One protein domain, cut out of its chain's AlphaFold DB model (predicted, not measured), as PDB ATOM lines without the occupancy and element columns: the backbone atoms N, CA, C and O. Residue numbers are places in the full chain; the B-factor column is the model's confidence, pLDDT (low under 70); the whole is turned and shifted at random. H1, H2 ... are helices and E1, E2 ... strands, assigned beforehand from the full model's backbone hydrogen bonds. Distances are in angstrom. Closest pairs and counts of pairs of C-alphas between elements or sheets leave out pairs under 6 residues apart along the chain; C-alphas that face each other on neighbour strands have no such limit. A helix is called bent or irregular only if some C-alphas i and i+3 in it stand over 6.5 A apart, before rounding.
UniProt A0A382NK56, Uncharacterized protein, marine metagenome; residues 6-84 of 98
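What this domain is: This is residues 6 to 84 of the 98 residues of an uncharacterized protein of marine metagenome (UniProt A0A382NK56). The model is one strongly twisted sheet with sharply bent strands: E1, E2, E3, E5 and E6 curl into a loose, half-open barrel with a gap between E5 and E6, and H1 packs across one face of the sheet. The far end of E3 and the short E4 form a hairpin that leads away from the barrel, and the long axis runs from its tip to the tip of the E2 and E3 hairpin. The printed part has 79 residues, with six named strands followed by one named helix, E1 E2 E3 E4 E5 E6 H1; the class is mixed, helices and strands. The sheet is branched, with antiparallel neighbours. The whole is compact, with a radius of gyration of the C-alphas of 11.6 A, and spans 35 by 23 by 22 A, only just elongated.

Where its parts are: Begin at C-alpha 26, at (156.232, 163.770, 208.393); from there E3, residues 26 to 36, runs 24.5 A and bends by 89 degrees at residue 29. E2, residues 14 to 23, is 18.7 A long and bends by 102 degrees at residue 20. Find C-alpha 6 at (143.870, 160.170, 210.959), where E1, residues 6 to 11, starts its 16.2 A. The shorter strands are E4, residues 42 to 44, 7.2 A; E5, residues 58 to 61, 10.0 A; and E6, residues 66 to 69, 10.3 A. H1, residues 72 to 83, runs 16.4 A to C-alpha 83 at (140.313, 146.943, 207.078).

How they stand to each other: Look first at E3, which has three neighbours. E2 is on one side of it, beside residues 26 to 34, and forms a hairpin with it; N 32 and O 17 are 2.8 A apart, within hydrogen-bond range. On the other side are E5, beside residues 26 to 30, with N 61 and O 26 at 2.8 A, and E4, beside residues 32 to 36, with N 43 and O 35 at 2.8 A. E1 forms a hairpin with E2, with N 9 and O 16 at 2.8 A, and has E6 on its other side, with N 8 and O 68 at 2.9 A. E5 and E6 are apart. H1 is on the sheet at a height of 8.1 A, over E3 and only just over E2, on which 3 of its C-alphas fall; it runs across the strands, at 75 degrees to E3 on the local plane. Its closest C-alphas to E3 are those of Ile 82 and Asn 30, 7.0 A. In H1 every O i to N i+4 pair is within hydrogen-bond range.

The domain as a whole: The two C-alphas farthest apart, those of Glu 24 and Glu 39, are 36.6 A apart. The printed part has no cut. The link from E4 to E5, residues 45 to 57, is long; the others are tight. Mean pLDDT of the printed part is 86.7; look for values under 70 at residues 39 to 41, 46 to 52 and 84.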
ATOM      1  N   ILE A   6     143.998 160.048 212.410       96.06
ATOM      2  CA  ILE A   6     143.870 160.170 210.959       96.06
ATOM      3  C   ILE A   6     144.022 161.643 210.577       96.06
ATOM      4  O   ILE A   6     143.284 162.502 211.064       96.06
ATOM      5  N   VAL A   7     144.993 161.916 209.712       97.25
ATOM      6  CA  VAL A   7     145.330 163.262 209.246       97.25
ATOM      7  C   VAL A   7     145.283 163.341 207.729       97.25
ATOM      8  O   VAL A   7     145.543 162.361 207.022       97.25
ATOM      9  N   THR A   8     144.990 164.540 207.232       96.12
ATOM     10  CA  THR A   8     145.036 164.870 205.812       96.12
ATOM     11  C   THR A   8     146.317 165.642 205.537       96.12
ATOM     12  O   THR A   8     146.545 166.716 206.092       96.12
ATOM     13  N   VAL A   9     147.155 165.104 204.659       96.12
ATOM     14  CA  VAL A   9     148.374 165.738 204.158       96.12
ATOM     15  C   VAL A   9     148.084 166.305 202.777       96.12
ATOM     16  O   VAL A   9     147.843 165.559 201.824       96.12
ATOM     17  N   VAL A  10     148.126 167.629 202.658       95.25
ATOM     18  CA  VAL A  10     147.942 168.318 201.380       95.25
ATOM     19  C   VAL A  10     149.305 168.572 200.760       95.25
ATOM     20  O   VAL A  10     150.177 169.198 201.359       95.25
ATOM     21  N   THR A  11     149.497 168.088 199.540       93.69
ATOM     22  CA  THR A  11     150.702 168.307 198.735       93.69
ATOM     23  C   THR A  11     150.346 169.066 197.462       93.69
ATOM     24  O   THR A  11     149.179 169.151 197.089       93.69
ATOM     25  N   LEU A  12     151.354 169.541 196.727       90.69
ATOM     26  CA  LEU A  12     151.137 170.119 195.394       90.69
ATOM     27  C   LEU A  12     150.504 169.128 194.402       90.69
ATOM     28  O   LEU A  12     149.845 169.545 193.458       90.69
ATOM     29  N   SER A  13     150.712 167.823 194.607       86.44
ATOM     30  CA  SER A  13     150.200 166.767 193.724       86.44
ATOM     31  C   SER A  13     148.789 166.287 194.073       86.44
ATOM     32  O   SER A  13     148.190 165.548 193.297       86.44
ATOM     33  N   GLY A  14     148.271 166.668 195.241       88.81
ATOM     34  CA  GLY A  14     146.996 166.184 195.757       88.81
ATOM     35  C   GLY A  14     147.015 165.917 197.258       88.81
ATOM     36  O   GLY A  14     147.984 166.233 197.959       88.81
ATOM     37  N   GLU A  15     145.925 165.320 197.731       91.56
ATOM     38  CA  GLU A  15     145.632 165.121 199.148       91.56
ATOM     39  C   GLU A  15     145.711 163.644 199.529       91.56
ATOM     40  O   GLU A  15     145.203 162.771 198.818       91.56
ATOM     41  N   TYR A  16     146.337 163.370 200.671       93.25
ATOM     42  CA  TYR A  16     146.538 162.026 201.197       93.25
ATOM     43  C   TYR A  16     146.002 161.924 202.616       93.25
ATOM     44  O   TYR A  16     146.197 162.829 203.419       93.25
ATOM     45  N   VAL A  17     145.377 160.798 202.938       94.50
ATOM     46  CA  VAL A  17     144.833 160.499 204.264       94.50
ATOM     47  C   VAL A  17     145.539 159.277 204.830       94.50
ATOM     48  O   VAL A  17     145.703 158.278 204.126       94.50
ATOM     49  N   GLY A  18     145.957 159.344 206.089       94.94
ATOM     50  CA  GLY A  18     146.601 158.235 206.795       94.94
ATOM     51  C   GLY A  18     146.736 158.513 208.286       94.94
ATOM     52  O   GLY A  18     146.483 159.630 208.733       94.94
ATOM     53  N   ALA A  19     147.126 157.501 209.059       96.25
ATOM     54  CA  ALA A  19     147.339 157.679 210.492       96.25
ATOM     55  C   ALA A  19     148.716 158.303 210.748       96.25
ATOM     56  O   ALA A  19     149.716 157.844 210.200       96.25
ATOM     57  N   LEU A  20     148.781 159.356 211.558       97.62
ATOM     58  CA  LEU A  20     150.023 160.057 211.865       97.62
ATOM     59  C   LEU A  20     150.976 159.159 212.664       97.62
ATOM     60  O   LEU A  20     150.639 158.713 213.758       97.62
ATOM     61  N   GLU A  21     152.190 158.939 212.162       97.56
ATOM     62  CA  GLU A  21     153.249 158.231 212.893       97.56
ATOM     63  C   GLU A  21     154.199 159.219 213.574       97.56
ATOM     64  O   GLU A  21     154.428 159.139 214.782       97.56
ATOM     65  N   THR A  22     154.731 160.164 212.797       96.94
ATOM     66  CA  THR A  22     155.670 161.203 213.243       96.94
ATOM     67  C   THR A  22     155.436 162.488 212.454       96.94
ATOM     68  O   THR A  22     155.088 162.431 211.277       96.94
ATOM     69  N   LEU A  23     155.636 163.652 213.079       94.62
ATOM     70  CA  LEU A  23     155.569 164.947 212.383       94.62
ATOM     71  C   LEU A  23     156.892 165.325 211.714       94.62
ATOM     72  O   LEU A  23     156.878 166.027 210.710       94.62
ATOM     73  N   GLU A  24     158.022 164.849 212.243       93.31
ATOM     74  CA  GLU A  24     159.342 165.200 211.727       93.31
ATOM     75  C   GLU A  24     160.282 163.977 211.749       93.31
ATOM     76  O   GLU A  24     160.693 163.538 212.825       93.31
ATOM     77  N   PRO A  25     160.583 163.374 210.580       94.75
ATOM     78  CA  PRO A  25     159.970 163.668 209.281       94.75
ATOM     79  C   PRO A  25     158.475 163.304 209.272       94.75
ATOM     80  O   PRO A  25     158.057 162.362 209.955       94.75
ATOM     81  N   LEU A  26     157.668 164.033 208.491       97.44
ATOM     82  CA  LEU A  26     156.232 163.770 208.393       97.44
ATOM     83  C   LEU A  26     156.009 162.378 207.806       97.44
ATOM     84  O   LEU A  26     156.316 162.130 206.640       97.44
ATOM     85  N   THR A  27     155.459 161.483 208.616       97.25
ATOM     86  CA  THR A  27     155.222 160.087 208.257       97.25
ATOM     87  C   THR A  27     153.799 159.708 208.618       97.25
ATOM     88  O   THR A  27     153.364 159.932 209.749       97.25
ATOM     89  N   ILE A  28     153.087 159.104 207.667       96.38
ATOM     90  CA  ILE A  28     151.754 158.536 207.890       96.38
ATOM     91  C   ILE A  28     151.721 157.057 207.499       96.38
ATOM     92  O   ILE A  28     152.402 156.638 206.557       96.38
ATOM     93  N   SER A  29     150.913 156.271 208.205       95.38
ATOM     94  CA  SER A  29     150.645 154.868 207.908       95.38
ATOM     95  C   SER A  29     149.336 154.683 207.138       95.38
ATOM     96  O   SER A  29     148.393 155.473 207.235       95.38
ATOM     97  N   ASN A  30     149.311 153.635 206.312       92.75
ATOM     98  CA  ASN A  30     148.246 153.311 205.362       92.75
ATOM     99  C   ASN A  30     147.758 154.504 204.514       92.75
ATOM    100  O   ASN A  30     146.549 154.721 204.412       92.75
ATOM    101  N   PRO A  31     148.650 155.290 203.890       93.25
ATOM    102  CA  PRO A  31     148.249 156.431 203.077       93.25
ATOM    103  C   PRO A  31     147.279 156.032 201.951       93.25
ATOM    104  O   PRO A  31     147.449 155.010 201.272       93.25
ATOM    105  N   ARG A  32     146.262 156.863 201.732       90.81
ATOM    106  CA  ARG A  32     145.315 156.792 200.612       90.81
ATOM    107  C   ARG A  32     145.164 158.170 199.990       90.81
ATOM    108  O   ARG A  32     144.925 159.136 200.703       90.81
ATOM    109  N   MET A  33     145.296 158.260 198.671       90.12
ATOM    110  CA  MET A  33     145.053 159.513 197.955       90.12
ATOM    111  C   MET A  33     143.549 159.731 197.795       90.12
ATOM    112  O   MET A  33     142.843 158.809 197.374       90.12
ATOM    113  N   ILE A  34     143.073 160.937 198.096       88.69
ATOM    114  CA  ILE A  34     141.699 161.340 197.799       88.69
ATOM    115  C   ILE A  34     141.574 161.569 196.292       88.69
ATOM    116  O   ILE A  34     142.354 162.306 195.690       88.69
ATOM    117  N   VAL A  35     140.571 160.945 195.681       85.69
ATOM    118  CA  VAL A  35     140.191 161.171 194.285       85.69
ATOM    119  C   VAL A  35     138.740 161.629 194.217       85.69
ATOM    120  O   VAL A  35     137.871 161.090 194.899       85.69
ATOM    121  N   SER A  36     138.463 162.626 193.380       80.19
ATOM    122  CA  SER A  36     137.090 163.009 193.049       80.19
ATOM    123  C   SER A  36     136.604 162.141 191.896       80.19
ATOM    124  O   SER A  36     137.252 162.081 190.850       80.19
ATOM    125  N   THR A  37     135.472 161.464 192.069       72.00
ATOM    126  CA  THR A  37     134.886 160.600 191.031       72.00
ATOM    127  C   THR A  37     133.843 161.331 190.177       72.00
ATOM    128  O   THR A  37     133.127 160.693 189.412       72.00
ATOM    129  N   GLY A  38     133.736 162.660 190.306       70.56
ATOM    130  CA  GLY A  38     132.631 163.446 189.748       70.56
ATOM    131  C   GLY A  38     131.383 163.424 190.642       70.56
ATOM    132  O   GLY A  38     131.323 162.689 191.626       70.56
ATOM    133  N   GLU A  39     130.398 164.279 190.335       68.38
ATOM    134  CA  GLU A  39     129.117 164.403 191.073       68.38
ATOM    135  C   GLU A  39     129.248 164.700 192.582       68.38
ATOM    136  O   GLU A  39     128.360 164.380 193.367       68.38
ATOM    137  N   GLY A  40     130.370 165.288 193.013       65.19
ATOM    138  CA  GLY A  40     130.639 165.550 194.433       65.19
ATOM    139  C   GLY A  40     130.961 164.296 195.252       65.19
ATOM    140  O   GLY A  40     131.043 164.372 196.477       65.19
ATOM    141  N   LYS A  41     131.161 163.145 194.598       69.69
ATOM    142  CA  LYS A  41     131.548 161.895 195.255       69.69
ATOM    143  C   LYS A  41     133.064 161.825 195.402       69.69
ATOM    144  O   LYS A  41     133.824 162.087 194.467       69.69
ATOM    145  N   MET A  42     133.484 161.457 196.603       78.12
ATOM    146  CA  MET A  42     134.877 161.284 196.987       78.12
ATOM    147  C   MET A  42     135.195 159.790 197.077       78.12
ATOM    148  O   MET A  42     134.401 159.012 197.605       78.12
ATOM    149  N   GLY A  43     136.360 159.395 196.574       81.75
ATOM    150  CA  GLY A  43     136.889 158.040 196.667       81.75
ATOM    151  C   GLY A  43     138.356 158.031 197.080       81.75
ATOM    152  O   GLY A  43     139.004 159.075 197.170       81.75
ATOM    153  N   PHE A  44     138.890 156.833 197.299       83.25
ATOM    154  CA  PHE A  44     140.315 156.626 197.546       83.25
ATOM    155  C   PHE A  44     140.958 155.881 196.382       83.25
ATOM    156  O   PHE A  44     140.437 154.861 195.922       83.25
ATOM    157  N   ALA A  45     142.121 156.350 195.933       77.38
ATOM    158  CA  ALA A  45     142.957 155.553 195.045       77.38
ATOM    159  C   ALA A  45     143.524 154.343 195.807       77.38
ATOM    160  O   ALA A  45     143.892 154.448 196.980       77.38
ATOM    161  N   LYS A  46     143.661 153.198 195.124       65.69
ATOM    162  CA  LYS A  46     144.228 151.954 195.689       65.69
ATOM    163  C   LYS A  46     145.735 152.025 195.996       65.69
ATOM    164  O   LYS A  46     146.348 151.031 196.370       65.69
ATOM    165  N   GLY A  47     146.348 153.195 195.875       60.47
ATOM    166  CA  GLY A  47     147.743 153.419 196.220       60.47
ATOM    167  C   GLY A  47     148.066 154.904 196.279       60.47
ATOM    168  O   GLY A  47     147.219 155.761 196.016       60.47
ATOM    169  N   ILE A  48     149.321 155.205 196.592       64.56
ATOM    170  CA  ILE A  48     149.893 156.508 196.264       64.56
ATOM    171  C   ILE A  48     150.168 156.460 194.767       64.56
ATOM    172  O   ILE A  48     151.043 155.702 194.338       64.56
ATOM    173  N   ALA A  49     149.406 157.236 193.989       56.44
ATOM    174  CA  ALA A  49     149.355 157.173 192.525       56.44
ATOM    175  C   ALA A  49     150.740 157.167 191.840       56.44
ATOM    176  O   ALA A  49     150.894 156.590 190.770       56.44
ATOM    177  N   LEU A  50     151.754 157.754 192.482       57.34
ATOM    178  CA  LEU A  50     153.125 157.871 191.979       57.34
ATOM    179  C   LEU A  50     153.986 156.609 192.149       57.34
ATOM    180  O   LEU A  50     154.959 156.437 191.423       57.34
ATOM    181  N   THR A  51     153.676 155.746 193.117       62.94
ATOM    182  CA  THR A  51     154.570 154.634 193.496       62.94
ATOM    183  C   THR A  51     154.304 153.348 192.718       62.94
ATOM    184  O   THR A  51     155.172 152.483 192.665       62.94
ATOM    185  N   GLY A  52     153.097 153.179 192.163       65.75
ATOM    186  CA  GLY A  52     152.639 151.898 191.607       65.75
ATOM    187  C   GLY A  52     152.503 150.773 192.647       65.75
ATOM    188  O   GLY A  52     152.099 149.668 192.293       65.75
ATOM    189  N   ILE A  53     152.813 151.045 193.919       71.38
ATOM    190  CA  ILE A  53     152.658 150.115 195.031       71.38
ATOM    191  C   ILE A  53     151.211 150.209 195.501       71.38
ATOM    192  O   ILE A  53     150.739 151.271 195.920       71.38
ATOM    193  N   GLU A  54     150.502 149.088 195.417       74.94
ATOM    194  CA  GLU A  54     149.160 148.983 195.972       74.94
ATOM    195  C   GLU A  54     149.240 149.056 197.500       74.94
ATOM    196  O   GLU A  54     149.993 148.314 198.128       74.94
ATOM    197  N   SER A  55     148.463 149.964 198.095       79.94
ATOM    198  CA  SER A  55     148.309 150.108 199.550       79.94
ATOM    199  C   SER A  55     149.631 150.091 200.350       79.94
ATOM    200  O   SER A  55     149.812 149.216 201.199       79.94
ATOM    201  N   PRO A  56     150.555 151.047 200.132       86.19
ATOM    202  CA  PRO A  56     151.815 151.076 200.869       86.19
ATOM    203  C   PRO A  56     151.558 151.206 202.377       86.19
ATOM    204  O   PRO A  56     150.646 151.915 202.802       86.19
ATOM    205  N   ALA A  57     152.369 150.519 203.187       89.94
ATOM    206  CA  ALA A  57     152.199 150.495 204.641       89.94
ATOM    207  C   ALA A  57     152.479 151.861 205.286       89.94
ATOM    208  O   ALA A  57     151.813 152.249 206.244       89.94
ATOM    209  N   THR A  58     153.450 152.602 204.749       92.25
ATOM    210  CA  THR A  58     153.902 153.896 205.276       92.25
ATOM    211  C   THR A  58     154.348 154.811 204.146       92.25
ATOM    212  O   THR A  58     154.885 154.328 203.149       92.25
ATOM    213  N   GLN A  59     154.228 156.122 204.337       93.12
ATOM    214  CA  GLN A  59     154.835 157.119 203.458       93.12
ATOM    215  C   GLN A  59     155.445 158.258 204.265       93.12
ATOM    216  O   GLN A  59     154.804 158.806 205.161       93.12
ATOM    217  N   VAL A  60     156.667 158.634 203.883       95.19
ATOM    218  CA  VAL A  60     157.356 159.830 204.373       95.19
ATOM    219  C   VAL A  60     157.148 160.967 203.373       95.19
ATOM    220  O   VAL A  60     157.344 160.780 202.168       95.19
ATOM    221  N   PHE A  61     156.748 162.136 203.858       93.44
ATOM    222  CA  PHE A  61     156.522 163.339 203.062       93.44
ATOM    223  C   PHE A  61     157.616 164.362 203.352       93.44
ATOM    224  O   PHE A  61     157.653 164.973 204.414       93.44
ATOM    225  N   ASN A  62     158.485 164.589 202.366       92.94
ATOM    226  CA  ASN A  62     159.522 165.618 202.467       92.94
ATOM    227  C   ASN A  62     158.998 167.012 202.110       92.94
ATOM    228  O   ASN A  62     159.592 168.007 202.510       92.94
ATOM    229  N   GLN A  63     157.936 167.086 201.303       91.62
ATOM    230  CA  GLN A  63     157.333 168.329 200.828       91.62
ATOM    231  C   GLN A  63     155.813 168.206 200.914       91.62
ATOM    232  O   GLN A  63     155.215 167.311 200.312       91.62
ATOM    233  N   TYR A  64     155.199 169.111 201.663       95.44
ATOM    234  CA  TYR A  64     153.757 169.236 201.820       95.44
ATOM    235  C   TYR A  64     153.415 170.713 202.028       95.44
ATOM    236  O   TYR A  64     154.264 171.505 202.430       95.44
ATOM    237  N   VAL A  65     152.179 171.088 201.713       96.62
ATOM    238  CA  VAL A  65     151.676 172.452 201.903       96.62
ATOM    239  C   VAL A  65     151.245 172.630 203.358       96.62
ATOM    240  O   VAL A  65     151.693 173.556 204.024       96.62
ATOM    241  N   PHE A  66     150.412 171.718 203.866       95.81
ATOM    242  CA  PHE A  66     150.024 171.654 205.275       95.81
ATOM    243  C   PHE A  66     149.504 170.261 205.651       95.81
ATOM    244  O   PHE A  66     149.211 169.428 204.789       95.81
ATOM    245  N   VAL A  67     149.377 170.038 206.958       96.88
ATOM    246  CA  VAL A  67     148.690 168.886 207.546       96.88
ATOM    247  C   VAL A  67     147.493 169.408 208.328       96.88
ATOM    248  O   VAL A  67     147.625 170.378 209.075       96.88
ATOM    249  N   ALA A  68     146.337 168.784 208.142       96.31
ATOM    250  CA  ALA A  68     145.099 169.141 208.817       96.31
ATOM    251  C   ALA A  68     144.453 167.914 209.465       96.31
ATOM    252  O   ALA A  68     144.681 166.774 209.049       96.31
ATOM    253  N   GLU A  69     143.617 168.166 210.467       95.19
ATOM    254  CA  GLU A  69     142.728 167.148 211.020       95.19
ATOM    255  C   GLU A  69     141.762 166.658 209.934       95.19
ATOM    256  O   GLU A  69     141.204 167.447 209.164       95.19
ATOM    257  N   THR A  70     141.577 165.343 209.855       94.62
ATOM    258  CA  THR A  70     140.638 164.734 208.914       94.62
ATOM    259  C   THR A  70     139.240 164.713 209.522       94.62
ATOM    260  O   THR A  70     139.069 164.342 210.681       94.62
ATOM    261  N   ASN A  71     138.214 165.073 208.742       92.81
ATOM    262  CA  ASN A  71     136.842 164.979 209.235       92.81
ATOM    263  C   ASN A  71     136.433 163.512 209.495       92.81
ATOM    264  O   ASN A  71     136.963 162.572 208.900       92.81
ATOM    265  N   GLU A  72     135.448 163.312 210.367       91.94
ATOM    266  CA  GLU A  72     135.054 161.975 210.827       91.94
ATOM    267  C   GLU A  72     134.598 161.052 209.684       91.94
ATOM    268  O   GLU A  72     134.909 159.860 209.676       91.94
ATOM    269  N   GLN A  73     133.921 161.607 208.675       89.69
ATOM    270  CA  GLN A  73     133.458 160.854 207.509       89.69
ATOM    271  C   GLN A  73     134.628 160.287 206.691       89.69
ATOM    272  O   GLN A  73     134.623 159.104 206.348       89.69
ATOM    273  N   VAL A  74     135.633 161.110 206.382       90.44
ATOM    274  CA  VAL A  74     136.824 160.696 205.627       90.44
ATOM    275  C   VAL A  74     137.661 159.727 206.461       90.44
ATOM    276  O   VAL A  74     138.121 158.719 205.930       90.44
ATOM    277  N   ALA A  75     137.816 159.981 207.763       91.94
ATOM    278  CA  ALA A  75     138.555 159.100 208.666       91.94
ATOM    279  C   ALA A  75     137.902 157.712 208.777       91.94
ATOM    280  O   ALA A  75     138.582 156.691 208.684       91.94
ATOM    281  N   THR A  76     136.573 157.664 208.887       90.44
ATOM    282  CA  THR A  76     135.805 156.410 208.898       90.44
ATOM    283  C   THR A  76     135.943 155.663 207.575       90.44
ATOM    284  O   THR A  76     136.206 154.461 207.565       90.44
ATOM    285  N   ALA A  77     135.814 156.367 206.447       88.25
ATOM    286  CA  ALA A  77     135.974 155.767 205.126       88.25
ATOM    287  C   ALA A  77     137.403 155.236 204.907       88.25
ATOM    288  O   ALA A  77     137.585 154.177 204.305       88.25
ATOM    289  N   HIS A  78     138.421 155.932 205.422       90.56
ATOM    290  CA  HIS A  78     139.810 155.470 205.408       90.56
ATOM    291  C   HIS A  78     139.975 154.180 206.220       90.56
ATOM    292  O   HIS A  78     140.489 153.193 205.692       90.56
ATOM    293  N   ALA A  79     139.451 154.138 207.449       89.19
ATOM    294  CA  ALA A  79     139.483 152.951 208.306       89.19
ATOM    295  C   ALA A  79     138.799 151.729 207.653       89.19
ATOM    296  O   ALA A  79     139.298 150.599 207.712       89.19
ATOM    297  N   GLN A  80     137.676 151.947 206.967       87.56
ATOM    298  CA  GLN A  80     136.994 150.911 206.182       87.56
ATOM    299  C   GLN A  80     137.853 150.434 205.003       87.56
ATOM    300  O   GLN A  80     138.022 149.232 204.796       87.56
ATOM    301  N   ALA A  81     138.468 151.364 204.269       84.75
ATOM    302  CA  ALA A  81     139.314 151.049 203.123       84.75
ATOM    303  C   ALA A  81     140.567 150.233 203.491       84.75
ATOM    304  O   ALA A  81     141.047 149.459 202.663       84.75
ATOM    305  N   ILE A  82     141.108 150.390 204.705       87.06
ATOM    306  CA  ILE A  82     142.299 149.645 205.159       87.06
ATOM    307  C   ILE A  82     141.956 148.312 205.834       87.06
ATOM    308  O   ILE A  82     142.769 147.394 205.803       87.06
ATOM    309  N   SER A  83     140.765 148.184 206.428       82.94
ATOM    310  CA  SER A  83     140.313 146.943 207.078       82.94
ATOM    311  C   SER A  83     139.770 145.906 206.092       82.94
ATOM    312  O   SER A  83     139.604 144.743 206.454       82.94
ATOM    313  N   GLY A  84     139.467 146.315 204.855       66.50
ATOM    314  CA  GLY A  84     138.795 145.465 203.869       66.50
ATOM    315  C   GLY A  84     137.314 145.224 204.181       66.50
ATOM    316  O   GLY A  84     136.653 144.471 203.466       66.50
TER     317      GLY A  84